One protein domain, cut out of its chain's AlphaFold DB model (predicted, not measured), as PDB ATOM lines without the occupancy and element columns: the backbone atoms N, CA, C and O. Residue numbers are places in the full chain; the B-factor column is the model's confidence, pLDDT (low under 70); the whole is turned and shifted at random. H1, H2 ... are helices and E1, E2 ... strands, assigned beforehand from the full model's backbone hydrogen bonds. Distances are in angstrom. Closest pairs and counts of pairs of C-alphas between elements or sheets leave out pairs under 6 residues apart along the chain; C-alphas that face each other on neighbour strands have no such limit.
ATOM      1  N   SER A  68     133.793 180.531  24.301       87.62
ATOM      2  CA  SER A  68     132.486 181.132  24.575       87.62
ATOM      3  C   SER A  68     131.788 181.540  23.281       87.62
ATOM      4  O   SER A  68     132.392 182.162  22.411       87.62
ATOM      5  N   TRP A  69     130.509 181.203  23.168       89.81
ATOM      6  CA  TRP A  69     129.674 181.487  22.000       89.81
ATOM      7  C   TRP A  69     128.334 182.069  22.443       89.81
ATOM      8  O   TRP A  69     127.856 181.786  23.537       89.81
ATOM      9  N   ILE A  70     127.698 182.859  21.589       90.50
ATOM     10  CA  ILE A  70     126.311 183.293  21.730       90.50
ATOM     11  C   ILE A  70     125.479 182.500  20.733       90.50
ATOM     12  O   ILE A  70     125.703 182.576  19.528       90.50
ATOM     13  N   LEU A  71     124.514 181.733  21.236       91.06
ATOM     14  CA  LEU A  71     123.530 181.046  20.407       91.06
ATOM     15  C   LEU A  71     122.257 181.885  20.333       91.06
ATOM     16  O   LEU A  71     121.622 182.131  21.355       91.06
ATOM     17  N   GLU A  72     121.836 182.276  19.139       91.69
ATOM     18  CA  GLU A  72     120.506 182.844  18.925       91.69
ATOM     19  C   GLU A  72     119.553 181.730  18.487       91.69
ATOM     20  O   GLU A  72     119.769 181.055  17.480       91.69
ATOM     21  N   LEU A  73     118.499 181.507  19.268       92.00
ATOM     22  CA  LEU A  73     117.503 180.460  19.070       92.00
ATOM     23  C   LEU A  73     116.180 181.091  18.617       92.00
ATOM     24  O   LEU A  73     115.470 181.677  19.430       92.00
ATOM     25  N   ASP A  74     115.818 180.946  17.342       91.31
ATOM     26  CA  ASP A  74     114.545 181.405  16.767       91.31
ATOM     27  C   ASP A  74     113.534 180.250  16.738       91.31
ATOM     28  O   ASP A  74     113.488 179.434  15.810       91.31
ATOM     29  N   PHE A  75     112.719 180.164  17.788       90.31
ATOM     30  CA  PHE A  75     111.629 179.205  17.904       90.31
ATOM     31  C   PHE A  75     110.377 179.696  17.181       90.31
ATOM     32  O   PHE A  75     109.865 180.791  17.418       90.31
ATOM     33  N   GLY A  76     109.810 178.829  16.353       85.69
ATOM     34  CA  GLY A  76     108.590 179.114  15.612       85.69
ATOM     35  C   GLY A  76     108.535 178.332  14.312       85.69
ATOM     36  O   GLY A  76     109.444 177.574  13.963       85.69
ATOM     37  N   LYS A  77     107.445 178.511  13.565       77.12
ATOM     38  CA  LYS A  77     107.351 177.914  12.236       77.12
ATOM     39  C   LYS A  77     108.349 178.629  11.312       77.12
ATOM     40  O   LYS A  77     108.312 179.861  11.245       77.12
ATOM     41  N   PRO A  78     109.232 177.907  10.598       62.97
ATOM     42  CA  PRO A  78     110.175 178.544   9.689       62.97
ATOM     43  C   PRO A  78     109.397 179.323   8.618       62.97
ATOM     44  O   PRO A  78     108.588 178.753   7.885       62.97
ATOM     45  N   THR A  79     109.614 180.638   8.551       54.69
ATOM     46  CA  THR A  79     108.959 181.560   7.599       54.69
ATOM     47  C   THR A  79     109.434 181.338   6.167       54.69
ATOM     48  O   THR A  79     108.720 181.654   5.217       54.69
ATOM     49  N   LYS A  80     110.609 180.727   6.003       49.03
ATOM     50  CA  LYS A  80     111.133 180.248   4.730       49.03
ATOM     51  C   LYS A  80     111.326 178.744   4.839       49.03
ATOM     52  O   LYS A  80     112.352 178.262   5.309       49.03
ATOM     53  N   ALA A  81     110.329 177.987   4.398       41.50
ATOM     54  CA  ALA A  81     110.615 176.658   3.892       41.50
ATOM     55  C   ALA A  81     111.454 176.861   2.623       41.50
ATOM     56  O   ALA A  81     110.899 177.001   1.532       41.50
ATOM     57  N   ASN A  82     112.783 176.925   2.758       41.12
ATOM     58  CA  ASN A  82     113.626 176.459   1.666       41.12
ATOM     59  C   ASN A  82     113.136 175.036   1.403       41.12
ATOM     60  O   ASN A  82     113.206 174.164   2.272       41.12
ATOM     61  N   LYS A  83     112.442 174.871   0.276       40.94
ATOM     62  CA  LYS A  83     112.008 173.568  -0.206       40.94
ATOM     63  C   LYS A  83     113.239 172.663  -0.217       40.94
ATOM     64  O   LYS A  83     114.289 173.103  -0.659       40.94
ATOM     65  N   GLU A  84     113.042 171.427   0.231       38.81
ATOM     66  CA  GLU A  84     113.979 170.307   0.074       38.81
ATOM     67  C   GLU A  84     115.132 170.219   1.078       38.81
ATOM     68  O   GLU A  84     116.257 169.894   0.737       38.81
ATOM     69  N   GLU A  85     114.813 170.268   2.366       38.56
ATOM     70  CA  GLU A  85     115.291 169.165   3.200       38.56
ATOM     71  C   GLU A  85     114.112 168.212   3.358       38.56
ATOM     72  O   GLU A  85     113.213 168.448   4.161       38.56
ATOM     73  N   THR A  86     114.051 167.168   2.533       30.97
ATOM     74  CA  THR A  86     113.377 165.928   2.924       30.97
ATOM     75  C   THR A  86     114.359 165.158   3.783       30.97
ATOM     76  O   THR A  86     115.297 164.572   3.238       30.97
ATOM     77  N   PRO A  87     114.175 165.085   5.104       36.91
ATOM     78  CA  PRO A  87     114.868 164.082   5.864       36.91
ATOM     79  C   PRO A  87     114.134 162.777   5.582       36.91
ATOM     80  O   PRO A  87     112.919 162.671   5.744       36.91
ATOM     81  N   THR A  88     114.880 161.758   5.195       34.59
ATOM     82  CA  THR A  88     114.434 160.366   5.050       34.59
ATOM     83  C   THR A  88     113.930 159.748   6.365       34.59
ATOM     84  O   THR A  88     113.632 158.560   6.430       34.59
ATOM     85  N   THR A  89     113.816 160.542   7.426       40.09
ATOM     86  CA  THR A  89     113.189 160.208   8.696       40.09
ATOM     87  C   THR A  89     111.813 160.856   8.733       40.09
ATOM     88  O   THR A  89     111.685 162.076   8.731       40.09
ATOM     89  N   SER A  90     110.783 160.019   8.751       37.56
ATOM     90  CA  SER A  90     109.372 160.345   8.950       37.56
ATOM     91  C   SER A  90     109.154 161.284  10.145       37.56
ATOM     92  O   SER A  90     108.897 160.831  11.260       37.56
ATOM     93  N   PHE A  91     109.274 162.592   9.927       49.53
ATOM     94  CA  PHE A  91     108.997 163.597  10.943       49.53
ATOM     95  C   PHE A  91     107.507 163.887  10.969       49.53
ATOM     96  O   PHE A  91     106.861 164.121   9.947       49.53
ATOM     97  N   SER A  92     106.944 163.740  12.158       49.56
ATOM     98  CA  SER A  92     105.520 163.524  12.310       49.56
ATOM     99  C   SER A  92     104.744 164.845  12.246       49.56
ATOM    100  O   SER A  92     105.064 165.804  12.945       49.56
ATOM    101  N   ASN A  93     103.647 164.868  11.484       55.53
ATOM    102  CA  ASN A  93     102.581 165.871  11.621       55.53
ATOM    103  C   ASN A  93     101.748 165.636  12.901       55.53
ATOM    104  O   ASN A  93     100.555 165.942  12.931       55.53
ATOM    105  N   THR A  94     102.329 165.017  13.934       60.47
ATOM    106  CA  THR A  94     101.603 164.651  15.150       60.47
ATOM    107  C   THR A  94     101.698 165.762  16.187       60.47
ATOM    108  O   THR A  94     102.557 166.646  16.136       60.47
ATOM    109  N   THR A  95     100.728 165.779  17.091       59.19
ATOM    110  CA  THR A  95     100.741 166.636  18.275       59.19
ATOM    111  C   THR A  95     101.975 166.320  19.129       59.19
ATOM    112  O   THR A  95     102.276 165.144  19.293       59.19
ATOM    113  N   PRO A  96     102.689 167.323  19.677       67.00
ATOM    114  CA  PRO A  96     102.309 168.738  19.767       67.00
ATOM    115  C   PRO A  96     102.742 169.615  18.574       67.00
ATOM    116  O   PRO A  96     102.373 170.787  18.510       67.00
ATOM    117  N   PHE A  97     103.493 169.081  17.608       75.62
ATOM    118  CA  PHE A  97     104.135 169.887  16.561       75.62
ATOM    119  C   PHE A  97     103.182 170.366  15.455       75.62
ATOM    120  O   PHE A  97     103.468 171.350  14.777       75.62
ATOM    121  N   SER A  98     102.018 169.732  15.288       73.06
ATOM    122  CA  SER A  98     101.021 170.112  14.271       73.06
ATOM    123  C   SER A  98     100.409 171.509  14.471       73.06
ATOM    124  O   SER A  98     100.031 172.168  13.500       73.06
ATOM    125  N   SER A  99     100.315 171.972  15.719       74.31
ATOM    126  CA  SER A  99      99.825 173.310  16.084       74.31
ATOM    127  C   SER A  99     100.939 174.308  16.396       74.31
ATOM    128  O   SER A  99     100.644 175.477  16.631       74.31
ATOM    129  N   TYR A 100     102.195 173.866  16.405       81.88
ATOM    130  CA  TYR A 100     103.333 174.666  16.842       81.88
ATOM    131  C   TYR A 100     103.614 175.828  15.873       81.88
ATOM    132  O   TYR A 100     103.810 175.620  14.672       81.88
ATOM    133  N   GLY A 101     103.611 177.063  16.388       81.00
ATOM    134  CA  GLY A 101     103.869 178.281  15.602       81.00
ATOM    135  C   GLY A 101     102.882 178.535  14.447       81.00
ATOM    136  O   GLY A 101     103.202 179.263  13.504       81.00
ATOM    137  N   LYS A 102     101.683 177.935  14.471       82.00
ATOM    138  CA  LYS A 102     100.625 178.108  13.460       82.00
ATOM    139  C   LYS A 102     100.101 179.547  13.380       82.00
ATOM    140  O   LYS A 102      99.694 179.980  12.306       82.00
ATOM    141  N   SER A 103     100.115 180.275  14.489       82.25
ATOM    142  CA  SER A 103      99.722 181.682  14.598       82.25
ATOM    143  C   SER A 103     100.726 182.640  13.949       82.25
ATOM    144  O   SER A 103     100.454 183.834  13.855       82.25
ATOM    145  N   GLY A 104     101.886 182.132  13.514       81.00
ATOM    146  CA  GLY A 104     103.016 182.955  13.096       81.00
ATOM    147  C   GLY A 104     103.799 183.537  14.274       81.00
ATOM    148  O   GLY A 104     104.657 184.391  14.057       81.00
ATOM    149  N   SER A 105     103.522 183.099  15.508       82.25
ATOM    150  CA  SER A 105     104.321 183.502  16.660       82.25
ATOM    151  C   SER A 105     105.769 183.032  16.515       82.25
ATOM    152  O   SER A 105     106.063 181.964  15.967       82.25
ATOM    153  N   ARG A 106     106.673 183.886  16.994       86.00
ATOM    154  CA  ARG A 106     108.112 183.654  17.020       86.00
ATOM    155  C   ARG A 106     108.635 184.005  18.401       86.00
ATOM    156  O   ARG A 106     108.187 184.983  19.009       86.00
ATOM    157  N   LEU A 107     109.555 183.196  18.894       88.38
ATOM    158  CA  LEU A 107     110.252 183.403  20.148       88.38
ATOM    159  C   LEU A 107     111.744 183.295  19.867       88.38
ATOM    160  O   LEU A 107     112.247 182.205  19.638       88.38
ATOM    161  N   VAL A 108     112.419 184.438  19.892       88.50
ATOM    162  CA  VAL A 108     113.872 184.509  19.773       88.50
ATOM    163  C   VAL A 108     114.458 184.578  21.174       88.50
ATOM    164  O   VAL A 108     113.988 185.379  21.988       88.50
ATOM    165  N   VAL A 109     115.439 183.725  21.459       88.19
ATOM    166  CA  VAL A 109     116.179 183.723  22.724       88.19
ATOM    167  C   VAL A 109     117.670 183.687  22.439       88.19
ATOM    168  O   VAL A 109     118.128 182.861  21.660       88.19
ATOM    169  N   THR A 110     118.413 184.567  23.095       88.00
ATOM    170  CA  THR A 110     119.870 184.631  23.003       88.00
ATOM    171  C   THR A 110     120.478 183.940  24.217       88.00
ATOM    172  O   THR A 110     120.167 184.293  25.354       88.00
ATOM    173  N   CYS A 111     121.335 182.958  23.967       87.56
ATOM    174  CA  CYS A 111     121.912 182.079  24.970       87.56
ATOM    175  C   CYS A 111     123.442 182.089  24.862       87.56
ATOM    176  O   CYS A 111     123.989 181.345  24.043       87.56
ATOM    177  N   PRO A 112     124.160 182.899  25.657       88.69
ATOM    178  CA  PRO A 112     125.589 182.702  25.857       88.69
ATOM    179  C   PRO A 112     125.872 181.310  26.438       88.69
ATOM    180  O   PRO A 112     125.289 180.895  27.444       88.69
ATOM    181  N   VAL A 113     126.779 180.591  25.792       88.25
ATOM    182  CA  VAL A 113     127.215 179.243  26.148       88.25
ATOM    183  C   VAL A 113     128.731 179.178  26.245       88.25
ATOM    184  O   VAL A 113     129.451 179.892  25.545       88.25
ATOM    185  N   VAL A 114     129.203 178.274  27.091       88.81
ATOM    186  CA  VAL A 114     130.600 177.862  27.170       88.81
ATOM    187  C   VAL A 114     130.696 176.437  26.653       88.81
ATOM    188  O   VAL A 114     129.883 175.567  26.986       88.81
ATOM    189  N   ILE A 115     131.678 176.224  25.791       87.94
ATOM    190  CA  ILE A 115     131.950 174.956  25.133       87.94
ATOM    191  C   ILE A 115     133.303 174.492  25.633       87.94
ATOM    192  O   ILE A 115     134.297 175.205  25.506       87.94
ATOM    193  N   GLU A 116     133.337 173.302  26.207       86.81
ATOM    194  CA  GLU A 116     134.515 172.712  26.826       86.81
ATOM    195  C   GLU A 116     134.810 171.391  26.126       86.81
ATOM    196  O   GLU A 116     133.896 170.714  25.655       86.81
ATOM    197  N   SER A 117     136.079 170.998  26.039       81.06
ATOM    198  CA  SER A 117     136.455 169.711  25.446       81.06
ATOM    199  C   SER A 117     136.427 168.539  26.425       81.06
ATOM    200  O   SER A 117     136.679 167.406  26.015       81.06
ATOM    201  N   GLN A 118     136.170 168.797  27.708       72.00
ATOM    202  CA  GLN A 118     136.203 167.782  28.753       72.00
ATOM    203  C   GLN A 118     135.112 166.727  28.531       72.00
ATOM    204  O   GLN A 118     133.985 167.050  28.163       72.00
ATOM    205  N   ASP A 119     135.474 165.462  28.738       62.84
ATOM    206  CA  ASP A 119     134.559 164.329  28.651       62.84
ATOM    207  C   ASP A 119     133.894 164.121  30.017       62.84
ATOM    208  O   ASP A 119     134.521 163.613  30.945       62.84
ATOM    209  N   ASP A 120     132.648 164.575  30.151       56.06
ATOM    210  CA  ASP A 120     131.839 164.390  31.368       56.06
ATOM    211  C   ASP A 120     130.438 163.830  31.054       56.06
ATOM    212  O   ASP A 120     129.528 163.810  31.889       56.06
ATOM    213  N   ALA A 121     130.223 163.351  29.822       56.84
ATOM    214  CA  ALA A 121     128.941 162.793  29.411       56.84
ATOM    215  C   ALA A 121     128.754 161.382  29.995       56.84
ATOM    216  O   ALA A 121     128.946 160.367  29.321       56.84
ATOM    217  N   ASN A 122     128.337 161.332  31.264       53.88
ATOM    218  CA  ASN A 122     128.013 160.105  31.996       53.88
ATOM    219  C   ASN A 122     126.919 159.262  31.304       53.88
ATOM    220  O   ASN A 122     126.904 158.040  31.458       53.88
ATOM    221  N   ASP A 123     126.062 159.889  30.486       62.00
ATOM    222  CA  ASP A 123     125.033 159.222  29.687       62.00
ATOM    223  C   ASP A 123     125.263 159.391  28.174       62.00
ATOM    224  O   ASP A 123     125.240 160.511  27.651       62.00
ATOM    225  N   PRO A 124     125.424 158.291  27.417       65.25
ATOM    226  CA  PRO A 124     125.587 158.371  25.974       65.25
ATOM    227  C   PRO A 124     124.283 158.728  25.266       65.25
ATOM    228  O   PRO A 124     123.325 157.953  25.265       65.25
ATOM    229  N   ASP A 125     124.267 159.869  24.581       76.81
ATOM    230  CA  ASP A 125     123.168 160.240  23.692       76.81
ATOM    231  C   ASP A 125     123.377 159.625  22.294       76.81
ATOM    232  O   ASP A 125     124.488 159.546  21.781       76.81
ATOM    233  N   THR A 126     122.308 159.160  21.650       78.31
ATOM    234  CA  THR A 126     122.398 158.495  20.334       78.31
ATOM    235  C   THR A 126     122.707 159.452  19.177       78.31
ATOM    236  O   THR A 126     123.202 159.016  18.136       78.31
ATOM    237  N   PHE A 127     122.427 160.748  19.335       80.75
ATOM    238  CA  PHE A 127     122.663 161.783  18.331       80.75
ATOM    239  C   PHE A 127     124.109 162.291  18.354       80.75
ATOM    240  O   PHE A 127     124.686 162.528  17.282       80.75
ATOM    241  N   VAL A 128     124.681 162.421  19.557       80.38
ATOM    242  CA  VAL A 128     126.036 162.953  19.799       80.38
ATOM    243  C   VAL A 128     127.081 161.853  20.057       80.38
ATOM    244  O   VAL A 128     128.218 161.986  19.622       80.38
ATOM    245  N   GLY A 129     126.699 160.718  20.645       74.44
ATOM    246  CA  GLY A 129     127.569 159.565  20.903       74.44
ATOM    247  C   GLY A 129     128.101 159.471  22.343       74.44
ATOM    248  O   GLY A 129     127.699 160.224  23.225       74.44
ATOM    249  N   ARG A 130     128.993 158.491  22.577       61.56
ATOM    250  CA  ARG A 130     129.793 158.331  23.813       61.56
ATOM    251  C   ARG A 130     131.028 159.228  23.749       61.56
ATOM    252  O   ARG A 130     131.623 159.310  22.677       61.56
ATOM    253  N   GLY A 131     131.444 159.794  24.880       58.28
ATOM    254  CA  GLY A 131     132.636 160.646  24.948       58.28
ATOM    255  C   GLY A 131     132.384 162.082  24.481       58.28
ATOM    256  O   GLY A 131     133.238 162.677  23.829       58.28
ATOM    257  N   ALA A 132     131.153 162.576  24.661       64.38
ATOM    258  CA  ALA A 132     130.743 163.883  24.167       64.38
ATOM    259  C   ALA A 132     131.279 164.982  25.084       64.38
ATOM    260  O   ALA A 132     131.017 164.982  26.286       64.38
ATOM    261  N   SER A 133     131.988 165.928  24.485       80.31
ATOM    262  CA  SER A 133     132.471 167.129  25.146       80.31
ATOM    263  C   SER A 133     131.302 168.006  25.635       80.31
ATOM    264  O   SER A 133     130.195 167.926  25.091       80.31
ATOM    265  N   VAL A 134     131.516 168.818  26.671       85.81
ATOM    266  CA  VAL A 134     130.438 169.538  27.377       85.81
ATOM    267  C   VAL A 134     130.098 170.873  26.708       85.81
ATOM    268  O   VAL A 134     130.974 171.636  26.304       85.81
ATOM    269  N   ILE A 135     128.801 171.170  26.603       86.75
ATOM    270  CA  ILE A 135     128.276 172.504  26.287       86.75
ATOM    271  C   ILE A 135     127.303 172.925  27.386       86.75
ATOM    272  O   ILE A 135     126.382 172.181  27.724       86.75
ATOM    273  N   ARG A 136     127.482 174.113  27.957       87.56
ATOM    274  CA  ARG A 136     126.630 174.625  29.039       87.56
ATOM    275  C   ARG A 136     126.323 176.100  28.852       87.56
ATOM    276  O   ARG A 136     127.059 176.811  28.179       87.56
ATOM    277  N   ALA A 137     125.235 176.561  29.457       85.38
ATOM    278  CA  ALA A 137     124.981 177.989  29.593       85.38
ATOM    279  C   ALA A 137     126.129 178.656  30.371       85.38
ATOM    280  O   ALA A 137     126.615 178.086  31.350       85.38
ATOM    281  N   ARG A 138     126.559 179.837  29.918       81.25
ATOM    282  CA  ARG A 138     127.601 180.628  30.584       81.25
ATOM    283  C   ARG A 138     127.093 181.112  31.942       81.25
ATOM    284  O   ARG A 138     125.995 181.665  31.997       81.25
ATOM    285  N   SER A 139     127.882 180.923  32.997       74.50
ATOM    286  CA  SER A 139     127.589 181.432  34.342       74.50
ATOM    287  C   SER A 139     128.391 182.699  34.646       74.50
ATOM    288  O   SER A 139     129.430 182.943  34.037       74.50
ATOM    289  N   GLU A 140     127.928 183.509  35.605       64.19
ATOM    290  CA  GLU A 140     128.632 184.727  36.061       64.19
ATOM    291  C   GLU A 140     130.050 184.407  36.577       64.19
ATOM    292  O   GLU A 140     130.986 185.162  36.344       64.19
ATOM    293  N   THR A 141     130.253 183.219  37.154       61.47
ATOM    294  CA  THR A 141     131.575 182.728  37.581       61.47
ATOM    295  C   THR A 141     132.563 182.509  36.431       61.47
ATOM    296  O   THR A 141     133.755 182.414  36.679       61.47
ATOM    297  N   ASP A 142     132.093 182.404  35.182       63.09
ATOM    298  CA  ASP A 142     132.963 182.292  34.005       63.09
ATOM    299  C   ASP A 142     133.547 183.669  33.589       63.09
ATOM    300  O   ASP A 142     134.227 183.760  32.566       63.09
ATOM    301  N   GLN A 143     133.236 184.756  34.314       55.38
ATOM    302  CA  GLN A 143     133.799 186.102  34.115       55.38
ATOM    303  C   GLN A 143     134.815 186.513  35.192       55.38
ATOM    304  O   GLN A 143     135.607 187.419  34.945       55.38
ATOM    305  N   ASN A 155     121.928 181.000  35.284       60.44
ATOM    306  CA  ASN A 155     121.939 180.751  33.842       60.44
ATOM    307  C   ASN A 155     120.541 181.035  33.245       60.44
ATOM    308  O   ASN A 155     119.986 180.217  32.507       60.44
ATOM    309  N   ASP A 156     119.951 182.172  33.624       68.12
ATOM    310  CA  ASP A 156     118.547 182.505  33.411       68.12
ATOM    311  C   ASP A 156     118.416 183.384  32.162       68.12
ATOM    312  O   ASP A 156     118.641 184.597  32.199       68.12
ATOM    313  N   PHE A 157     117.978 182.811  31.045       77.25
ATOM    314  CA  PHE A 157     117.703 183.582  29.834       77.25
ATOM    315  C   PHE A 157     116.288 184.146  29.898       77.25
ATOM    316  O   PHE A 157     115.309 183.408  30.015       77.25
ATOM    317  N   ARG A 158     116.150 185.471  29.834       78.19
ATOM    318  CA  ARG A 158     114.846 186.134  29.962       78.19
ATOM    319  C   ARG A 158     114.183 186.355  28.612       78.19
ATOM    320  O   ARG A 158     114.802 186.846  27.675       78.19
ATOM    321  N   TYR A 159     112.886 186.078  28.546       80.94
ATOM    322  CA  TYR A 159     112.030 186.429  27.420       80.94
ATOM    323  C   TYR A 159     110.722 187.049  27.912       80.94
ATOM    324  O   TYR A 159     110.218 186.741  28.992       80.94
ATOM    325  N   ILE A 160     110.162 187.960  27.119       78.00
ATOM    326  CA  ILE A 160     108.960 188.707  27.502       78.00
ATOM    327  C   ILE A 160     107.722 188.021  26.925       78.00
ATOM    328  O   ILE A 160     107.624 187.764  25.723       78.00
ATOM    329  N   THR A 161     106.753 187.762  27.796       79.75
ATOM    330  CA  THR A 161     105.421 187.253  27.455       79.75
ATOM    331  C   THR A 161     104.341 188.255  27.862       79.75
ATOM    332  O   THR A 161     104.612 189.219  28.576       79.75
ATOM    333  N   MET A 162     103.092 188.013  27.450       76.19
ATOM    334  CA  MET A 162     101.942 188.811  27.903       76.19
ATOM    335  C   MET A 162     101.726 188.737  29.425       76.19
ATOM    336  O   MET A 162     101.114 189.629  29.999       76.19
ATOM    337  N   GLU A 163     102.234 187.684  30.073       81.50
ATOM    338  CA  GLU A 163     102.150 187.460  31.523       81.50
ATOM    339  C   GLU A 163     103.317 188.108  32.287       81.50
ATOM    340  O   GLU A 163     103.343 188.084  33.514       81.50
ATOM    341  N   GLY A 164     104.280 188.693  31.567       83.44
ATOM    342  CA  GLY A 164     105.488 189.292  32.122       83.44
ATOM    343  C   GLY A 164     106.772 188.640  31.611       83.44
ATOM    344  O   GLY A 164     106.775 187.869  30.645       83.44
ATOM    345  N   SER A 165     107.881 188.990  32.259       83.81
ATOM    346  CA  SER A 165     109.194 188.402  31.991       83.81
ATOM    347  C   SER A 165     109.238 186.973  32.530       83.81
ATOM    348  O   SER A 165     108.974 186.752  33.711       83.81
ATOM    349  N   LYS A 166     109.552 186.013  31.661       85.50
ATOM    350  CA  LYS A 166     109.801 184.613  32.010       85.50
ATOM    351  C   LYS A 166     111.279 184.306  31.808       85.50
ATOM    352  O   LYS A 166     111.936 184.922  30.972       85.50
ATOM    353  N   THR A 167     111.790 183.354  32.571       84.62
ATOM    354  CA  THR A 167     113.147 182.820  32.438       84.62
ATOM    355  C   THR A 167     113.096 181.459  31.759       84.62
ATOM    356  O   THR A 167     112.090 180.753  31.856       84.62
ATOM    357  N   ILE A 168     114.158 181.106  31.045       85.94
ATOM    358  CA  ILE A 168     114.475 179.730  30.688       85.94
ATOM    359  C   ILE A 168     115.880 179.405  31.157       85.94
ATOM    360  O   ILE A 168     116.752 180.267  31.197       85.94
ATOM    361  N   GLU A 169     116.089 178.135  31.445       87.69
ATOM    362  CA  GLU A 169     117.361 177.590  31.878       87.69
ATOM    363  C   GLU A 169     117.633 176.316  31.069       87.69
ATOM    364  O   GLU A 169     116.714 175.564  30.706       87.69
ATOM    365  N   PHE A 170     118.913 176.082  30.787       87.56
ATOM    366  CA  PHE A 170     119.386 174.878  30.116       87.56
ATOM    367  C   PHE A 170     120.321 174.111  31.038       87.56
ATOM    368  O   PHE A 170     121.256 174.680  31.606       87.56
ATOM    369  N   ALA A 171     120.093 172.807  31.149       86.81
ATOM    370  CA  ALA A 171     121.077 171.919  31.741       86.81
ATOM    371  C   ALA A 171     122.249 171.716  30.761       86.81
ATOM    372  O   ALA A 171     122.041 171.796  29.541       86.81
ATOM    373  N   PRO A 172     123.461 171.434  31.274       86.19
ATOM    374  CA  PRO A 172     124.595 171.064  30.441       86.19
ATOM    375  C   PRO A 172     124.237 169.917  29.498       86.19
ATOM    376  O   PRO A 172     123.574 168.952  29.883       86.19
ATOM    377  N   GLY A 173     124.673 170.040  28.254       86.81
ATOM    378  CA  GLY A 173     124.520 169.026  27.231       86.81
ATOM    379  C   GLY A 173     125.859 168.587  26.661       86.81
ATOM    380  O   GLY A 173     126.927 168.936  27.165       86.81
ATOM    381  N   GLY A 174     125.791 167.796  25.594       88.56
ATOM    382  CA  GLY A 174     126.964 167.255  24.919       88.56
ATOM    383  C   GLY A 174     127.073 167.743  23.481       88.56
ATOM    384  O   GLY A 174     126.056 167.982  22.823       88.56
ATOM    385  N   TRP A 175     128.298 167.814  22.969       88.75
ATOM    386  CA  TRP A 175     128.584 168.124  21.573       88.75
ATOM    387  C   TRP A 175     129.566 167.134  20.932       88.75
ATOM    388  O   TRP A 175     130.311 166.414  21.595       88.75
ATOM    389  N   THR A 176     129.521 167.056  19.602       86.88
ATOM    390  CA  THR A 176     130.438 166.267  18.777       86.88
ATOM    391  C   THR A 176     130.626 166.927  17.415       86.88
ATOM    392  O   THR A 176     129.701 167.527  16.858       86.88
ATOM    393  N   LEU A 177     131.817 166.769  16.844       85.12
ATOM    394  CA  LEU A 177     132.139 167.209  15.495       85.12
ATOM    395  C   LEU A 177     132.415 165.991  14.616       85.12
ATOM    396  O   LEU A 177     133.381 165.255  14.816       85.12
ATOM    397  N   ARG A 178     131.561 165.770  13.613       83.62
ATOM    398  CA  ARG A 178     131.702 164.652  12.679       83.62
ATOM    399  C   ARG A 178     132.281 165.120  11.353       83.62
ATOM    400  O   ARG A 178     131.644 165.868  10.613       83.62
ATOM    401  N   PHE A 179     133.438 164.581  11.003       77.81
ATOM    402  CA  PHE A 179     134.065 164.830   9.711       77.81
ATOM    403  C   PHE A 179     133.408 164.008   8.582       77.81
ATOM    404  O   PHE A 179     132.867 162.923   8.841       77.81
ATOM    405  N   PRO A 180     133.452 164.497   7.329       73.50
ATOM    406  CA  PRO A 180     133.007 163.754   6.156       73.50
ATOM    407  C   PRO A 180     133.651 162.360   6.074       73.50
ATOM    408  O   PRO A 180     134.855 162.214   6.311       73.50
ATOM    409  N   PRO A 181     132.896 161.314   5.695       63.91
ATOM    410  CA  PRO A 181     133.466 159.993   5.461       63.91
ATOM    411  C   PRO A 181     134.378 160.047   4.227       63.91
ATOM    412  O   PRO A 181     133.908 160.245   3.108       63.91
ATOM    413  N   GLY A 182     135.693 159.895   4.407       58.19
ATOM    414  CA  GLY A 182     136.598 159.939   3.255       58.19
ATOM    415  C   GLY A 182     138.094 159.772   3.491       58.19
ATOM    416  O   GLY A 182     138.797 159.564   2.504       58.19
ATOM    417  N   GLY A 183     138.606 159.860   4.727       52.62
ATOM    418  CA  GLY A 183     140.026 159.619   5.064       52.62
ATOM    419  C   GLY A 183     141.058 160.501   4.335       52.62
ATOM    420  O   GLY A 183     142.256 160.361   4.553       52.62
ATOM    421  N   LYS A 184     140.610 161.401   3.458       54.66
ATOM    422  CA  LYS A 184     141.391 162.399   2.731       54.66
ATOM    423  C   LYS A 184     141.014 163.758   3.297       54.66
ATOM    424  O   LYS A 184     139.848 163.946   3.644       54.66
ATOM    425  N   ALA A 185     141.973 164.684   3.337       57.44
ATOM    426  CA  ALA A 185     141.734 166.076   3.706       57.44
ATOM    427  C   ALA A 185     140.435 166.575   3.054       57.44
ATOM    428  O   ALA A 185     140.237 166.402   1.843       57.44
ATOM    429  N   ASN A 186     139.526 167.106   3.876       63.22
ATOM    430  CA  ASN A 186     138.216 167.575   3.447       63.22
ATOM    431  C   ASN A 186     138.434 168.608   2.339       63.22
ATOM    432  O   ASN A 186     138.928 169.696   2.594       63.22
ATOM    433  N   ARG A 187     138.134 168.245   1.085       70.81
ATOM    434  CA  ARG A 187     138.392 169.068  -0.114       70.81
ATOM    435  C   ARG A 187     137.425 170.259  -0.197       70.81
ATOM    436  O   ARG A 187     136.722 170.391  -1.196       70.81
ATOM    437  N   GLY A 188     137.326 171.061   0.850       67.56
ATOM    438  CA  GLY A 188     136.368 172.155   0.984       67.56
ATOM    439  C   GLY A 188     134.975 171.759   1.485       67.56
ATOM    440  O   GLY A 188     134.049 172.554   1.404       67.56
ATOM    441  N   ARG A 189     134.798 170.523   1.963       80.00
ATOM    442  CA  ARG A 189     133.496 170.005   2.416       80.00
ATOM    443  C   ARG A 189     133.260 170.275   3.896       80.00
ATOM    444  O   ARG A 189     134.181 170.091   4.689       80.00
ATOM    445  N   ALA A 190     132.020 170.610   4.248       83.62
ATOM    446  CA  ALA A 190     131.637 170.871   5.631       83.62
ATOM    447  C   ALA A 190     131.787 169.625   6.514       83.62
ATOM    448  O   ALA A 190     131.399 168.525   6.128       83.62
ATOM    449  N   SER A 191     132.291 169.794   7.727       86.50
ATOM    450  CA  SER A 191     132.036 168.902   8.855       86.50
ATOM    451  C   SER A 191     130.622 169.127   9.393       86.50
ATOM    452  O   SER A 191     129.966 170.112   9.068       86.50
ATOM    453  N   LYS A 192     130.126 168.192  10.201       86.94
ATOM    454  CA  LYS A 192     128.815 168.301  10.840       86.94
ATOM    455  C   LYS A 192     128.986 168.425  12.343       86.94
ATOM    456  O   LYS A 192     129.309 167.437  13.005       86.94
ATOM    457  N   LEU A 193     128.740 169.620  12.861       88.50
ATOM    458  CA  LEU A 193     128.619 169.864  14.291       88.50
ATOM    459  C   LEU A 193     127.251 169.379  14.763       88.50
ATOM    460  O   LEU A 193     126.236 169.597  14.095       88.50
ATOM    461  N   ARG A 194     127.224 168.702  15.906       90.81
ATOM    462  CA  ARG A 194     126.001 168.263  16.572       90.81
ATOM    463  C   ARG A 194     126.121 168.515  18.054       90.81
ATOM    464  O   ARG A 194     127.120 168.128  18.649       90.81
ATOM    465  N   PHE A 195     125.087 169.077  18.649       91.12
ATOM    466  CA  PHE A 195     125.000 169.184  20.096       91.12
ATOM    467  C   PHE A 195     123.556 169.093  20.563       91.12
ATOM    468  O   PHE A 195     122.622 169.133  19.753       91.12
ATOM    469  N   TYR A 196     123.375 168.927  21.865       91.88
ATOM    470  CA  TYR A 196     122.069 169.017  22.494       91.88
ATOM    471  C   TYR A 196     122.111 169.907  23.728       91.88
ATOM    472  O   TYR A 196     123.162 170.066  24.336       91.88
ATOM    473  N   LEU A 197     120.956 170.459  24.087       90.38
ATOM    474  CA  LEU A 197     120.715 171.148  25.354       90.38
ATOM    475  C   LEU A 197     119.382 170.660  25.919       90.38
ATOM    476  O   LEU A 197     118.424 170.460  25.167       90.38
ATOM    477  N   ASP A 198     119.316 170.479  27.233       89.56
ATOM    478  CA  ASP A 198     118.103 170.020  27.908       89.56
ATOM    479  C   ASP A 198     117.393 171.196  28.581       89.56
ATOM    480  O   ASP A 198     117.984 171.919  29.381       89.56
ATOM    481  N   LEU A 199     116.111 171.386  28.260       90.12
ATOM    482  CA  LEU A 199     115.277 172.419  28.874       90.12
ATOM    483  C   LEU A 199     114.913 172.020  30.307       90.12
ATOM    484  O   LEU A 199     114.251 171.000  30.517       90.12
ATOM    485  N   THR A 200     115.271 172.839  31.296       89.00
ATOM    486  CA  THR A 200     114.881 172.611  32.702       89.00
ATOM    487  C   THR A 200     113.543 173.271  33.048       89.00
ATOM    488  O   THR A 200     112.841 172.811  33.954       89.00
ATOM    489  N   GLN A 201     113.149 174.296  32.290       88.81
ATOM    490  CA  GLN A 201     111.916 175.068  32.465       88.81
ATOM    491  C   GLN A 201     111.019 174.995  31.219       88.81
ATOM    492  O   GLN A 201     111.467 174.642  30.128       88.81
ATOM    493  N   ASP A 202     109.731 175.303  31.395       87.31
ATOM    494  CA  ASP A 202     108.774 175.372  30.289       87.31
ATOM    495  C   ASP A 202     109.040 176.628  29.435       87.31
ATOM    496  O   ASP A 202     109.105 177.751  29.941       87.31
ATOM    497  N   LEU A 203     109.147 176.446  28.119       87.31
ATOM    498  CA  LEU A 203     109.260 177.530  27.144       87.31
ATOM    499  C   LEU A 203     107.883 177.754  26.512       87.31
ATOM    500  O   LEU A 203     107.401 176.904  25.762       87.31
ATOM    501  N   GLU A 204     107.244 178.891  26.796       86.94
ATOM    502  CA  GLU A 204     105.886 179.167  26.319       86.94
ATOM    503  C   GLU A 204     105.700 180.612  25.848       86.94
ATOM    504  O   GLU A 204     105.719 181.560  26.634       86.94
ATOM    505  N   ARG A 205     105.404 180.778  24.555       85.56
ATOM    506  CA  ARG A 205     104.927 182.035  23.970       85.56
ATOM    507  C   ARG A 205     103.830 181.743  22.951       85.56
ATOM    508  O   ARG A 205     104.094 181.204  21.883       85.56
ATOM    509  N   ASN A 206     102.597 182.147  23.255       85.56
ATOM    510  CA  ASN A 206     101.422 181.900  22.413       85.56
ATOM    511  C   ASN A 206     101.234 180.394  22.106       85.56
ATOM    512  O   ASN A 206     100.854 179.620  22.988       85.56
ATOM    513  N   ASP A 207     101.487 179.982  20.863       84.31
ATOM    514  CA  ASP A 207     101.416 178.603  20.367       84.31
ATOM    515  C   ASP A 207     102.794 177.964  20.114       84.31
ATOM    516  O   ASP A 207     102.875 176.849  19.597       84.31
ATOM    517  N   VAL A 208     103.878 178.642  20.497       87.06
ATOM    518  CA  VAL A 208     105.206 178.048  20.678       87.06
ATOM    519  C   VAL A 208     105.287 177.553  22.118       87.06
ATOM    520  O   VAL A 208     105.369 178.356  23.046       87.06
ATOM    521  N   ARG A 209     105.187 176.233  22.308       87.44
ATOM    522  CA  ARG A 209     105.206 175.596  23.632       87.44
ATOM    523  C   ARG A 209     106.121 174.381  23.632       87.44
ATOM    524  O   ARG A 209     105.867 173.440  22.879       87.44
ATOM    525  N   LEU A 210     107.140 174.386  24.483       89.38
ATOM    526  CA  LEU A 210     108.004 173.237  24.745       89.38
ATOM    527  C   LEU A 210     108.036 172.978  26.254       89.38
ATOM    528  O   LEU A 210     108.407 173.876  27.010       89.38
ATOM    529  N   PRO A 211     107.625 171.784  26.711       89.38
ATOM    530  CA  PRO A 211     107.608 171.480  28.131       89.38
ATOM    531  C   PRO A 211     109.024 171.235  28.661       89.38
ATOM    532  O   PRO A 211     109.915 170.801  27.924       89.38
ATOM    533  N   LYS A 212     109.206 171.418  29.963       89.81
ATOM    534  CA  LYS A 212     110.412 171.040  30.695       89.81
ATOM    535  C   LYS A 212     110.762 169.568  30.476       89.81
ATOM    536  O   LYS A 212     109.888 168.715  30.304       89.81
ATOM    537  N   GLY A 213     112.054 169.268  30.502       86.69
ATOM    538  CA  GLY A 213     112.590 167.950  30.166       86.69
ATOM    539  C   GLY A 213     112.603 167.652  28.664       86.69
ATOM    540  O   GLY A 213     112.952 166.538  28.270       86.69
ATOM    541  N   SER A 214     112.228 168.615  27.813       90.19
ATOM    542  CA  SER A 214     112.435 168.493  26.370       90.19
ATOM    543  C   SER A 214     113.917 168.635  26.042       90.19
ATOM    544  O   SER A 214     114.573 169.576  26.487       90.19
ATOM    545  N   ARG A 215     114.428 167.721  25.216       91.25
ATOM    546  CA  ARG A 215     115.799 167.790  24.694       91.25
ATOM    547  C   ARG A 215     115.794 168.490  23.347       91.25
ATOM    548  O   ARG A 215     115.051 168.083  22.452       91.25
ATOM    549  N   LEU A 216     116.617 169.518  23.197       92.06
ATOM    550  CA  LEU A 216     116.828 170.219  21.938       92.06
ATOM    551  C   LEU A 216     118.085 169.682  21.265       92.06
ATOM    552  O   LEU A 216     119.129 169.591  21.896       92.06
ATOM    553  N   TYR A 217     117.979 169.336  19.990       92.56
ATOM    554  CA  TYR A 217     119.064 168.871  19.144       92.56
ATOM    555  C   TYR A 217     119.382 169.921  18.089       92.56
ATOM    556  O   TYR A 217     118.504 170.382  17.351       92.56
ATOM    557  N   PHE A 218     120.664 170.226  17.986       91.88
ATOM    558  CA  PHE A 218     121.215 171.235  17.103       91.88
ATOM    559  C   PHE A 218     122.200 170.563  16.155       91.88
ATOM    560  O   PHE A 218     123.012 169.728  16.563       91.88
ATOM    561  N   ALA A 219     122.117 170.902  14.873       90.06
ATOM    562  CA  ALA A 219     123.094 170.481  13.882       90.06
ATOM    563  C   ALA A 219     123.473 171.658  12.996       90.06
ATOM    564  O   ALA A 219     122.576 172.349  12.527       90.06
ATOM    565  N   ALA A 220     124.763 171.823  12.728       89.19
ATOM    566  CA  ALA A 220     125.279 172.803  11.779       89.19
ATOM    567  C   ALA A 220     126.276 172.159  10.822       89.19
ATOM    568  O   ALA A 220     126.969 171.194  11.174       89.19
ATOM    569  N   SER A 221     126.346 172.721   9.622       88.25
ATOM    570  CA  SER A 221     127.471 172.522   8.718       88.25
ATOM    571  C   SER A 221     128.589 173.452   9.161       88.25
ATOM    572  O   SER A 221     128.349 174.625   9.441       88.25
ATOM    573  N   THR A 222     129.797 172.920   9.277       88.19
ATOM    574  CA  THR A 222     130.932 173.669   9.807       88.19
ATOM    575  C   THR A 222     132.167 173.470   8.959       88.19
ATOM    576  O   THR A 222     132.439 172.371   8.479       88.19
ATOM    577  N   TRP A 223     132.943 174.521   8.762       88.31
ATOM    578  CA  TRP A 223     134.178 174.468   7.995       88.31
ATOM    579  C   TRP A 223     135.312 174.930   8.887       88.31
ATOM    580  O   TRP A 223     135.151 175.854   9.669       88.31
ATOM    581  N   ARG A 224     136.452 174.255   8.791       86.94
ATOM    582  CA  ARG A 224     137.690 174.843   9.300       86.94
ATOM    583  C   ARG A 224     138.190 175.859   8.287       86.94
ATOM    584  O   ARG A 224     137.917 175.663   7.104       86.94
ATOM    585  N   GLU A 225     138.936 176.852   8.730       85.19
ATOM    586  CA  GLU A 225     139.478 177.945   7.913       85.19
ATOM    587  C   GLU A 225     140.006 177.493   6.530       85.19
ATOM    588  O   GLU A 225     139.422 177.829   5.496       85.19
ATOM    589  N   ALA A 304     128.056 178.809   1.650       77.50
ATOM    590  CA  ALA A 304     127.029 179.545   0.921       77.50
ATOM    591  C   ALA A 304     127.281 181.057   0.859       77.50
ATOM    592  O   ALA A 304     126.788 181.696  -0.068       77.50
ATOM    593  N   SER A 305     128.054 181.631   1.779       78.38
ATOM    594  CA  SER A 305     128.464 183.044   1.817       78.38
ATOM    595  C   SER A 305     129.944 183.146   2.177       78.38
ATOM    596  O   SER A 305     130.540 182.135   2.536       78.38
ATOM    597  N   GLU A 306     130.524 184.333   1.978       77.88
ATOM    598  CA  GLU A 306     131.870 184.697   2.450       77.88
ATOM    599  C   GLU A 306     131.823 185.209   3.897       77.88
ATOM    600  O   GLU A 306     132.750 184.957   4.661       77.88
ATOM    601  N   ASP A 307     130.700 185.816   4.283       83.31
ATOM    602  CA  ASP A 307     130.428 186.304   5.630       83.31
ATOM    603  C   ASP A 307     129.639 185.232   6.387       83.31
ATOM    604  O   ASP A 307     128.417 185.136   6.261       83.31
ATOM    605  N   LEU A 308     130.339 184.350   7.093       86.00
ATOM    606  CA  LEU A 308     129.734 183.405   8.028       86.00
ATOM    607  C   LEU A 308     130.387 183.588   9.396       86.00
ATOM    608  O   LEU A 308     131.574 183.913   9.454       86.00
ATOM    609  N   PRO A 309     129.649 183.350  10.492       85.06
ATOM    610  CA  PRO A 309     130.213 183.463  11.823       85.06
ATOM    611  C   PRO A 309     131.343 182.451  12.007       85.06
ATOM    612  O   PRO A 309     131.198 181.257  11.717       85.06
ATOM    613  N   GLU A 310     132.460 182.942  12.521       87.81
ATOM    614  CA  GLU A 310     133.675 182.182  12.761       87.81
ATOM    615  C   GLU A 310     134.185 182.412  14.180       87.81
ATOM    616  O   GLU A 310     133.921 183.440  14.803       87.81
ATOM    617  N   GLY A 311     134.904 181.429  14.706       85.69
ATOM    618  CA  GLY A 311     135.596 181.585  15.972       85.69
ATOM    619  C   GLY A 311     136.215 180.295  16.487       85.69
ATOM    620  O   GLY A 311     136.118 179.245  15.840       85.69
ATOM    621  N   PRO A 312     136.869 180.355  17.655       85.75
ATOM    622  CA  PRO A 312     137.532 179.200  18.234       85.75
ATOM    623  C   PRO A 312     136.508 178.146  18.660       85.75
ATOM    624  O   PRO A 312     135.484 178.460  19.270       85.75
ATOM    625  N   TRP A 313     136.804 176.879  18.376       84.69
ATOM    626  CA  TRP A 313     136.009 175.744  18.841       84.69
ATOM    627  C   TRP A 313     136.928 174.700  19.493       84.69
ATOM    628  O   TRP A 313     137.939 174.342  18.881       84.69
ATOM    629  N   PRO A 314     136.605 174.154  20.682       77.31
ATOM    630  CA  PRO A 314     137.496 173.230  21.369       77.31
ATOM    631  C   PRO A 314     137.700 171.949  20.549       77.31
ATOM    632  O   PRO A 314     136.792 171.437  19.901       77.31
ATOM    633  N   GLY A 315     138.905 171.400  20.573       70.75
ATOM    634  CA  GLY A 315     139.357 170.306  19.714       70.75
ATOM    635  C   GLY A 315     139.872 170.738  18.333       70.75
ATOM    636  O   GLY A 315     140.187 169.867  17.516       70.75
ATOM    637  N   ALA A 316     139.979 172.041  18.051       68.44
ATOM    638  CA  ALA A 316     140.601 172.576  16.841       68.44
ATOM    639  C   ALA A 316     141.543 173.744  17.174       68.44
ATOM    640  O   ALA A 316     141.235 174.580  18.012       68.44
ATOM    641  N   THR A 317     142.702 173.788  16.513       72.56
ATOM    642  CA  THR A 317     143.599 174.959  16.521       72.56
ATOM    643  C   THR A 317     143.091 176.064  15.593       72.56
ATOM    644  O   THR A 317     143.326 177.238  15.834       72.56
ATOM    645  N   GLU A 318     142.408 175.669  14.520       79.56
ATOM    646  CA  GLU A 318     141.866 176.553  13.487       79.56
ATOM    647  C   GLU A 318     140.489 177.086  13.888       79.56
ATOM    648  O   GLU A 318     139.723 176.409  14.586       79.56
ATOM    649  N   TRP A 319     140.143 178.266  13.373       85.38
ATOM    650  CA  TRP A 319     138.806 178.822  13.535       85.38
ATOM    651  C   TRP A 319     137.775 177.962  12.801       85.38
ATOM    652  O   TRP A 319     138.017 177.410  11.719       85.38
ATOM    653  N   LEU A 320     136.614 177.818  13.432       86.75
ATOM    654  CA  LEU A 320     135.489 177.071  12.905       86.75
ATOM    655  C   LEU A 320     134.424 178.050  12.418       86.75
ATOM    656  O   LEU A 320     133.840 178.791  13.204       86.75
ATOM    657  N   THR A 321     134.131 177.996  11.127       89.00
ATOM    658  CA  THR A 321     133.042 178.735  10.495       89.00
ATOM    659  C   THR A 321     131.752 177.921  10.577       89.00
ATOM    660  O   THR A 321     131.737 176.747  10.185       89.00
ATOM    661  N   LEU A 322     130.661 178.515  11.062       88.00
ATOM    662  CA  LEU A 322     129.349 177.870  11.179       88.00
ATOM    663  C   LEU A 322     128.397 178.345  10.076       88.00
ATOM    664  O   LEU A 322     128.356 179.521   9.732       88.00
ATOM    665  N   SER A 323     127.570 177.441   9.542       87.69
ATOM    666  CA  SER A 323     126.438 177.845   8.701       87.69
ATOM    667  C   SER A 323     125.396 178.633   9.498       87.69
ATOM    668  O   SER A 323     125.255 178.446  10.705       87.69
ATOM    669  N   GLU A 324     124.614 179.469   8.821       84.19
ATOM    670  CA  GLU A 324     123.505 180.209   9.429       84.19
ATOM    671  C   GLU A 324     122.161 179.469   9.332       84.19
ATOM    672  O   GLU A 324     121.984 178.552   8.528       84.19
ATOM    673  N   ALA A 325     121.183 179.912  10.133       83.31
ATOM    674  CA  ALA A 325     119.792 179.447  10.117       83.31
ATOM    675  C   ALA A 325     119.634 177.916  10.220       83.31
ATOM    676  O   ALA A 325     118.752 177.302   9.607       83.31
ATOM    677  N   ASN A 326     120.478 177.298  11.041       88.75
ATOM    678  CA  ASN A 326     120.541 175.858  11.240       88.75
ATOM    679  C   ASN A 326     119.273 175.326  11.917       88.75
ATOM    680  O   ASN A 326     118.734 175.988  12.797       88.75
ATOM    681  N   PRO A 327     118.769 174.128  11.594       88.94
ATOM    682  CA  PRO A 327     117.535 173.627  12.192       88.94
ATOM    683  C   PRO A 327     117.698 173.261  13.679       88.94
ATOM    684  O   PRO A 327     118.679 172.627  14.073       88.94
ATOM    685  N   ILE A 328     116.677 173.590  14.480       90.75
ATOM    686  CA  ILE A 328     116.496 173.075  15.846       90.75
ATOM    687  C   ILE A 328     115.444 171.967  15.816       90.75
ATOM    688  O   ILE A 328     114.321 172.171  15.334       90.75
ATOM    689  N   TYR A 329     115.777 170.812  16.384       90.69
ATOM    690  CA  TYR A 329     114.845 169.707  16.596       90.69
ATOM    691  C   TYR A 329     114.576 169.526  18.085       90.69
ATOM    692  O   TYR A 329     115.494 169.613  18.887       90.69
ATOM    693  N   ALA A 330     113.338 169.240  18.470       90.94
ATOM    694  CA  ALA A 330     112.992 168.924  19.849       90.94
ATOM    695  C   ALA A 330     112.538 167.475  19.970       90.94
ATOM    696  O   ALA A 330     111.784 166.976  19.131       90.94
ATOM    697  N   ARG A 331     112.966 166.834  21.054       89.62
ATOM    698  CA  ARG A 331     112.428 165.583  21.577       89.62
ATOM    699  C   ARG A 331     111.570 165.912  22.787       89.62
ATOM    700  O   ARG A 331     112.095 166.257  23.846       89.62
ATOM    701  N   VAL A 332     110.260 165.797  22.613       86.12
ATOM    702  CA  VAL A 332     109.253 166.155  23.613       86.12
ATOM    703  C   VAL A 332     108.635 164.877  24.186       86.12
ATOM    704  O   VAL A 332     108.331 163.963  23.419       86.12
ATOM    705  N   PRO A 333     108.435 164.760  25.510       80.50
ATOM    706  CA  PRO A 333     107.722 163.625  26.089       80.50
ATOM    707  C   PRO A 333     106.296 163.531  25.530       80.50
ATOM    708  O   PRO A 333     105.530 164.493  25.606       80.50
ATOM    709  N   SER A 334     105.927 162.370  24.988       77.81
ATOM    710  CA  SER A 334     104.614 162.177  24.373       77.81
ATOM    711  C   SER A 334     103.510 162.231  25.427       77.81
ATOM    712  O   SER A 334     103.512 161.477  26.409       77.81
ATOM    713  N   GLN A 335     102.552 163.139  25.228       67.31
ATOM    714  CA  GLN A 335     101.423 163.336  26.141       67.31
ATOM    715  C   GLN A 335     100.270 162.350  25.887       67.31
ATOM    716  O   GLN A 335      99.379 162.212  26.732       67.31
ATOM    717  N   ASP A 336     100.293 161.617  24.769       63.09
ATOM    718  CA  ASP A 336      99.228 160.692  24.391       63.09
ATOM    719  C   ASP A 336      99.277 159.397  25.214       63.09
ATOM    720  O   ASP A 336      99.854 158.374  24.854       63.09
ATOM    721  N   LYS A 337      98.588 159.423  26.359       57.16
ATOM    722  CA  LYS A 337      98.351 158.235  27.196       57.16
ATOM    723  C   LYS A 337      97.261 157.307  26.642       57.16
ATOM    724  O   LYS A 337      97.096 156.204  27.156       57.16
ATOM    725  N   LYS A 338      96.488 157.738  25.636       56.81
ATOM    726  CA  LYS A 338      95.218 157.090  25.248       56.81
ATOM    727  C   LYS A 338      95.359 155.741  24.531       56.81
ATOM    728  O   LYS A 338      94.397 154.986  24.545       56.81
ATOM    729  N   ASN A 339      96.534 155.406  23.992       54.75
ATOM    730  CA  ASN A 339      96.763 154.157  23.245       54.75
ATOM    731  C   ASN A 339      97.866 153.266  23.847       54.75
ATOM    732  O   ASN A 339      98.466 152.464  23.134       54.75
ATOM    733  N   ARG A 340      98.166 153.390  25.148       57.84
ATOM    734  CA  ARG A 340      99.156 152.510  25.785       57.84
ATOM    735  C   ARG A 340      98.534 151.149  26.086       57.84
ATOM    736  O   ARG A 340      97.583 151.050  26.857       57.84
ATOM    737  N   ASN A 341      99.100 150.088  25.513       59.66
ATOM    738  CA  ASN A 341      98.801 148.727  25.958       59.66
ATOM    739  C   ASN A 341      99.260 148.564  27.417       59.66
ATOM    740  O   ASN A 341     100.297 149.110  27.791       59.66
ATOM    741  N   MET A 342      98.533 147.780  28.230       60.22
ATOM    742  CA  MET A 342      98.846 147.584  29.661       60.22
ATOM    743  C   MET A 342     100.332 147.273  29.907       60.22
ATOM    744  O   MET A 342     100.925 147.825  30.826       60.22
ATOM    745  N   LEU A 343     100.965 146.468  29.046       57.28
ATOM    746  CA  LEU A 343     102.385 146.121  29.163       57.28
ATOM    747  C   LEU A 343     103.322 147.345  29.066       57.28
ATOM    748  O   LEU A 343     104.258 147.458  29.848       57.28
ATOM    749  N   GLN A 344     103.043 148.294  28.166       61.50
ATOM    750  CA  GLN A 344     103.820 149.538  28.027       61.50
ATOM    751  C   GLN A 344     103.613 150.476  29.219       61.50
ATOM    752  O   GLN A 344     104.512 151.222  29.594       61.50
ATOM    753  N   GLN A 345     102.437 150.419  29.847       59.25
ATOM    754  CA  GLN A 345     102.166 151.162  31.074       59.25
ATOM    755  C   GLN A 345     102.926 150.577  32.277       59.25
ATOM    756  O   GLN A 345     103.357 151.338  33.138       59.25
ATOM    757  N   PHE A 346     103.139 149.255  32.306       56.12
ATOM    758  CA  PHE A 346     103.938 148.572  33.328       56.12
ATOM    759  C   PHE A 346     105.454 148.720  33.131       56.12
ATOM    760  O   PHE A 346     106.174 148.774  34.122       56.12
ATOM    761  N   MET A 347     105.946 148.807  31.888       56.88
ATOM    762  CA  MET A 347     107.386 148.958  31.612       56.88
ATOM    763  C   MET A 347     107.890 150.406  31.688       56.88
ATOM    764  O   MET A 347     109.092 150.630  31.606       56.88
ATOM    765  N   GLY A 348     107.004 151.389  31.882       56.69
ATOM    766  CA  GLY A 348     107.395 152.771  32.179       56.69
ATOM    767  C   GLY A 348     108.168 153.490  31.066       56.69
ATOM    768  O   GLY A 348     108.683 154.577  31.314       56.69
ATOM    769  N   GLU A 349     108.244 152.934  29.853       63.19
ATOM    770  CA  GLU A 349     108.955 153.568  28.744       63.19
ATOM    771  C   GLU A 349     108.264 154.883  28.361       63.19
ATOM    772  O   GLU A 349     107.112 154.928  27.912       63.19
ATOM    773  N   ILE A 350     108.978 155.987  28.578       69.06
ATOM    774  CA  ILE A 350     108.553 157.310  28.138       69.06
ATOM    775  C   ILE A 350     108.721 157.339  26.619       69.06
ATOM    776  O   ILE A 350     109.835 157.331  26.103       69.06
ATOM    777  N   GLN A 351     107.602 157.353  25.899       76.75
ATOM    778  CA  GLN A 351     107.601 157.609  24.465       76.75
ATOM    779  C   GLN A 351     107.884 159.091  24.215       76.75
ATOM    780  O   GLN A 351     107.361 159.947  24.931       76.75
ATOM    781  N   TYR A 352     108.682 159.386  23.193       81.19
ATOM    782  CA  TYR A 352     109.028 160.748  22.805       81.19
ATOM    783  C   TYR A 352     108.576 161.039  21.378       81.19
ATOM    784  O   TYR A 352     108.716 160.193  20.494       81.19
ATOM    785  N   ASP A 353     108.103 162.260  21.171       82.94
ATOM    786  CA  ASP A 353     107.777 162.812  19.865       82.94
ATOM    787  C   ASP A 353     108.918 163.726  19.408       82.94
ATOM    788  O   ASP A 353     109.494 164.478  20.198       82.94
ATOM    789  N   TYR A 354     109.244 163.663  18.118       85.25
ATOM    790  CA  TYR A 354     110.325 164.435  17.511       85.25
ATOM    791  C   TYR A 354     109.768 165.382  16.452       85.25
ATOM    792  O   TYR A 354     108.980 164.972  15.592       85.25
ATOM    793  N   GLY A 355     110.216 166.633  16.479       85.12
ATOM    794  CA  GLY A 355     109.773 167.648  15.528       85.12
ATOM    795  C   GLY A 355     110.758 168.798  15.389       85.12
ATOM    796  O   GLY A 355     111.555 169.064  16.287       85.12
ATOM    797  N   ARG A 356     110.716 169.486  14.245       87.62
ATOM    798  CA  ARG A 356     111.461 170.732  14.033       87.62
ATOM    799  C   ARG A 356     110.727 171.876  14.727       87.62
ATOM    800  O   ARG A 356     109.528 172.041  14.519       87.62
ATOM    801  N   VAL A 357     111.454 172.663  15.512       89.50
ATOM    802  CA  VAL A 357     110.876 173.701  16.386       89.50
ATOM    803  C   VAL A 357     111.409 175.105  16.121       89.50
ATOM    804  O   VAL A 357     110.898 176.067  16.696       89.50
ATOM    805  N   GLY A 358     112.411 175.239  15.255       89.62
ATOM    806  CA  GLY A 358     113.001 176.537  14.959       89.62
ATOM    807  C   GLY A 358     114.276 176.462  14.136       89.62
ATOM    808  O   GLY A 358     114.567 175.445  13.484       89.62
ATOM    809  N   THR A 359     115.019 177.560  14.192       91.81
ATOM    810  CA  THR A 359     116.364 177.710  13.637       91.81
ATOM    811  C   THR A 359     117.305 178.352  14.648       91.81
ATOM    812  O   THR A 359     116.842 179.067  15.528       91.81
ATOM    813  N   TRP A 360     118.606 178.111  14.521       92.12
ATOM    814  CA  TRP A 360     119.623 178.716  15.366       92.12
ATOM    815  C   TRP A 360     120.810 179.242  14.560       92.12
ATOM    816  O   TRP A 360     121.129 178.731  13.481       92.12
ATOM    817  N   THR A 361     121.470 180.246  15.118       90.88
ATOM    818  CA  THR A 361     122.758 180.789  14.673       90.88
ATOM    819  C   THR A 361     123.695 180.865  15.874       90.88
ATOM    820  O   THR A 361     123.243 180.920  17.019       90.88
ATOM    821  N   GLY A 362     124.998 180.774  15.625       89.75
ATOM    822  CA  GLY A 362     126.017 180.863  16.665       89.75
ATOM    823  C   GLY A 362     127.066 181.878  16.261       89.75
ATOM    824  O   GLY A 362     127.521 181.838  15.124       89.75
ATOM    825  N   GLU A 363     127.445 182.746  17.187       89.62
ATOM    826  CA  GLU A 363     128.498 183.746  17.017       89.62
ATOM    827  C   GLU A 363     129.514 183.593  18.148       89.62
ATOM    828  O   GLU A 363     129.136 183.388  19.304       89.62
ATOM    829  N   ALA A 364     130.806 183.629  17.834       86.19
ATOM    830  CA  ALA A 364     131.831 183.519  18.858       86.19
ATOM    831  C   ALA A 364     131.916 184.817  19.669       86.19
ATOM    832  O   ALA A 364     131.910 185.915  19.116       86.19
ATOM    833  N   ILE A 365     132.029 184.696  20.992       82.44
ATOM    834  CA  ILE A 365     132.287 185.857  21.845       82.44
ATOM    835  C   ILE A 365     133.776 186.154  21.736       82.44
ATOM    836  O   ILE A 365     134.594 185.474  22.356       82.44
ATOM    837  N   SER A 366     134.131 187.148  20.924       64.38
ATOM    838  CA  SER A 366     135.505 187.637  20.885       64.38
ATOM    839  C   SER A 366     135.865 188.213  22.252       64.38
ATOM    840  O   SER A 366     135.149 189.067  22.779       64.38
ATOM    841  N   SER A 367     136.982 187.766  22.826       52.81
ATOM    842  CA  SER A 367     137.515 188.322  24.073       52.81
ATOM    843  C   SER A 367     137.810 189.823  23.968       52.81
ATOM    844  O   SER A 367     137.799 190.505  24.980       52.81
ATOM    845  N   LEU A 368     137.972 190.360  22.751       44.38
ATOM    846  CA  LEU A 368     138.185 191.789  22.492       44.38
ATOM    847  C   LEU A 368     136.949 192.676  22.727       44.38
ATOM    848  O   LEU A 368     137.079 193.892  22.717       44.38
ATOM    849  N   LEU A 369     135.758 192.100  22.924       44.00
ATOM    850  CA  LEU A 369     134.553 192.846  23.322       44.00
ATOM    851  C   LEU A 369     134.367 192.910  24.848       44.00
ATOM    852  O   LEU A 369     133.358 193.438  25.307       44.00
ATOM    853  N   LEU A 370     135.300 192.357  25.633       45.94
ATOM    854  CA  LEU A 370     135.244 192.357  27.101       45.94
ATOM    855  C   LEU A 370     136.071 193.481  27.752       45.94
ATOM    856  O   LEU A 370     136.024 193.602  28.971       45.94
TER     857      LEU A 370
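Overview. This is residues 68 to 143, 155 to 225 and 304 to 370 of the 373 residues of the protein "Hypothetical protein" of Pseudo-nitzschia delicatissima (UniProt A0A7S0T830). A closed barrel of eight antiparallel strands, E1, E2, E3, E6, E7, E10, E12 and E13 round the ring and back to E1, has two small hairpins, E4 with E5 and E8 with E9, near one end. The small strand E11 pairs onto E10, while H1 lies away from the barrel on the excursion between E12 and E13, and residues 80 to 89 stick out. The printed part has 214 residues with thirteen named strands and one named helix, in the order E1 to E12, H1, E13; it is mostly strand, though under half of the residues are in named elements. It is compact, with a radius of gyration of the C-alphas of 18.2 A and spans of 53 by 44 by 38 A.

Along the chain. E1, residues 68 to 76, begins at C-alpha 68 (132.486, 181.132, 24.575) and is 25.6 A long. E2, residues 106 to 119, is 34.8 A long and bends by 66 degrees at residue 116. E3 is residues 133 to 137, E4 157 to 161, E5 164 to 168 and E6 173 to 178. E7, residues 191 to 199, is 26.3 A long. E8 is residues 203 to 205 and E9 208 to 210. E10, residues 215 to 224, is 27.7 A long; E11 is residues 320 to 322. E12, residues 326 to 333, is 23.1 A long. H1, residues 342 to 347, begins at C-alpha 342 (98.846, 147.584, 29.661). E13, residues 352 to 364, is 32.5 A long, bends by 66 degrees at residue 355 and ends at C-alpha 364 (131.831, 183.519, 18.858).

Arrangement. E1, E2 and E3 form a meander, each strand the antiparallel neighbour of the one before, with N 71 and O 111 at 2.9 A and N 114 and O 136 at 2.8 A. Round the ring follow N 135 and O 173 of E3 and E6 at 3.0 A, N 176 and O 194 of E6 and E7 at 2.8 A, N 193 and O 220 of E7 and E10 at 2.9 A, N 217 and O 329 of E10 and E12 at 2.7 A, and N 328 and O 358 of E12 and E13 at 3.0 A. N 72 and O 361, 2.9 A, close it between E1 and E13. E12 and E11 lie on one side of E10, E7 on the other; N 223 and O 321 of E10 and E11 are 2.9 A apart. In the hairpin E4 and E5, N 159 and O 166 are 2.9 A apart; in the hairpin E8 and E9, N 203 and O 210 are 2.9 A apart. The closest C-alphas of E2 and E4 are those of Cys 111 and Phe 157, 6.6 A; of E1 and E9, those of Gly 76 and Val 208, 6.2 A. H1 is not on the barrel, and every O i to N i+4 pair in it is within hydrogen-bond range.

Size, cuts and confidence. The C-alphas farthest apart, those of Met 342 and Leu 368, are 59.6 A apart. Residues 144 to 154 and 226 to 303 are not printed; the gaps between C-alphas are 13.0 A and 14.4 A. The links E1 to E2, E2 to E3 and E6 to E7 are long. The mean pLDDT of the printed part is 76.4; 63 residues are under 70, among them 78 to 96 and 335 to 350.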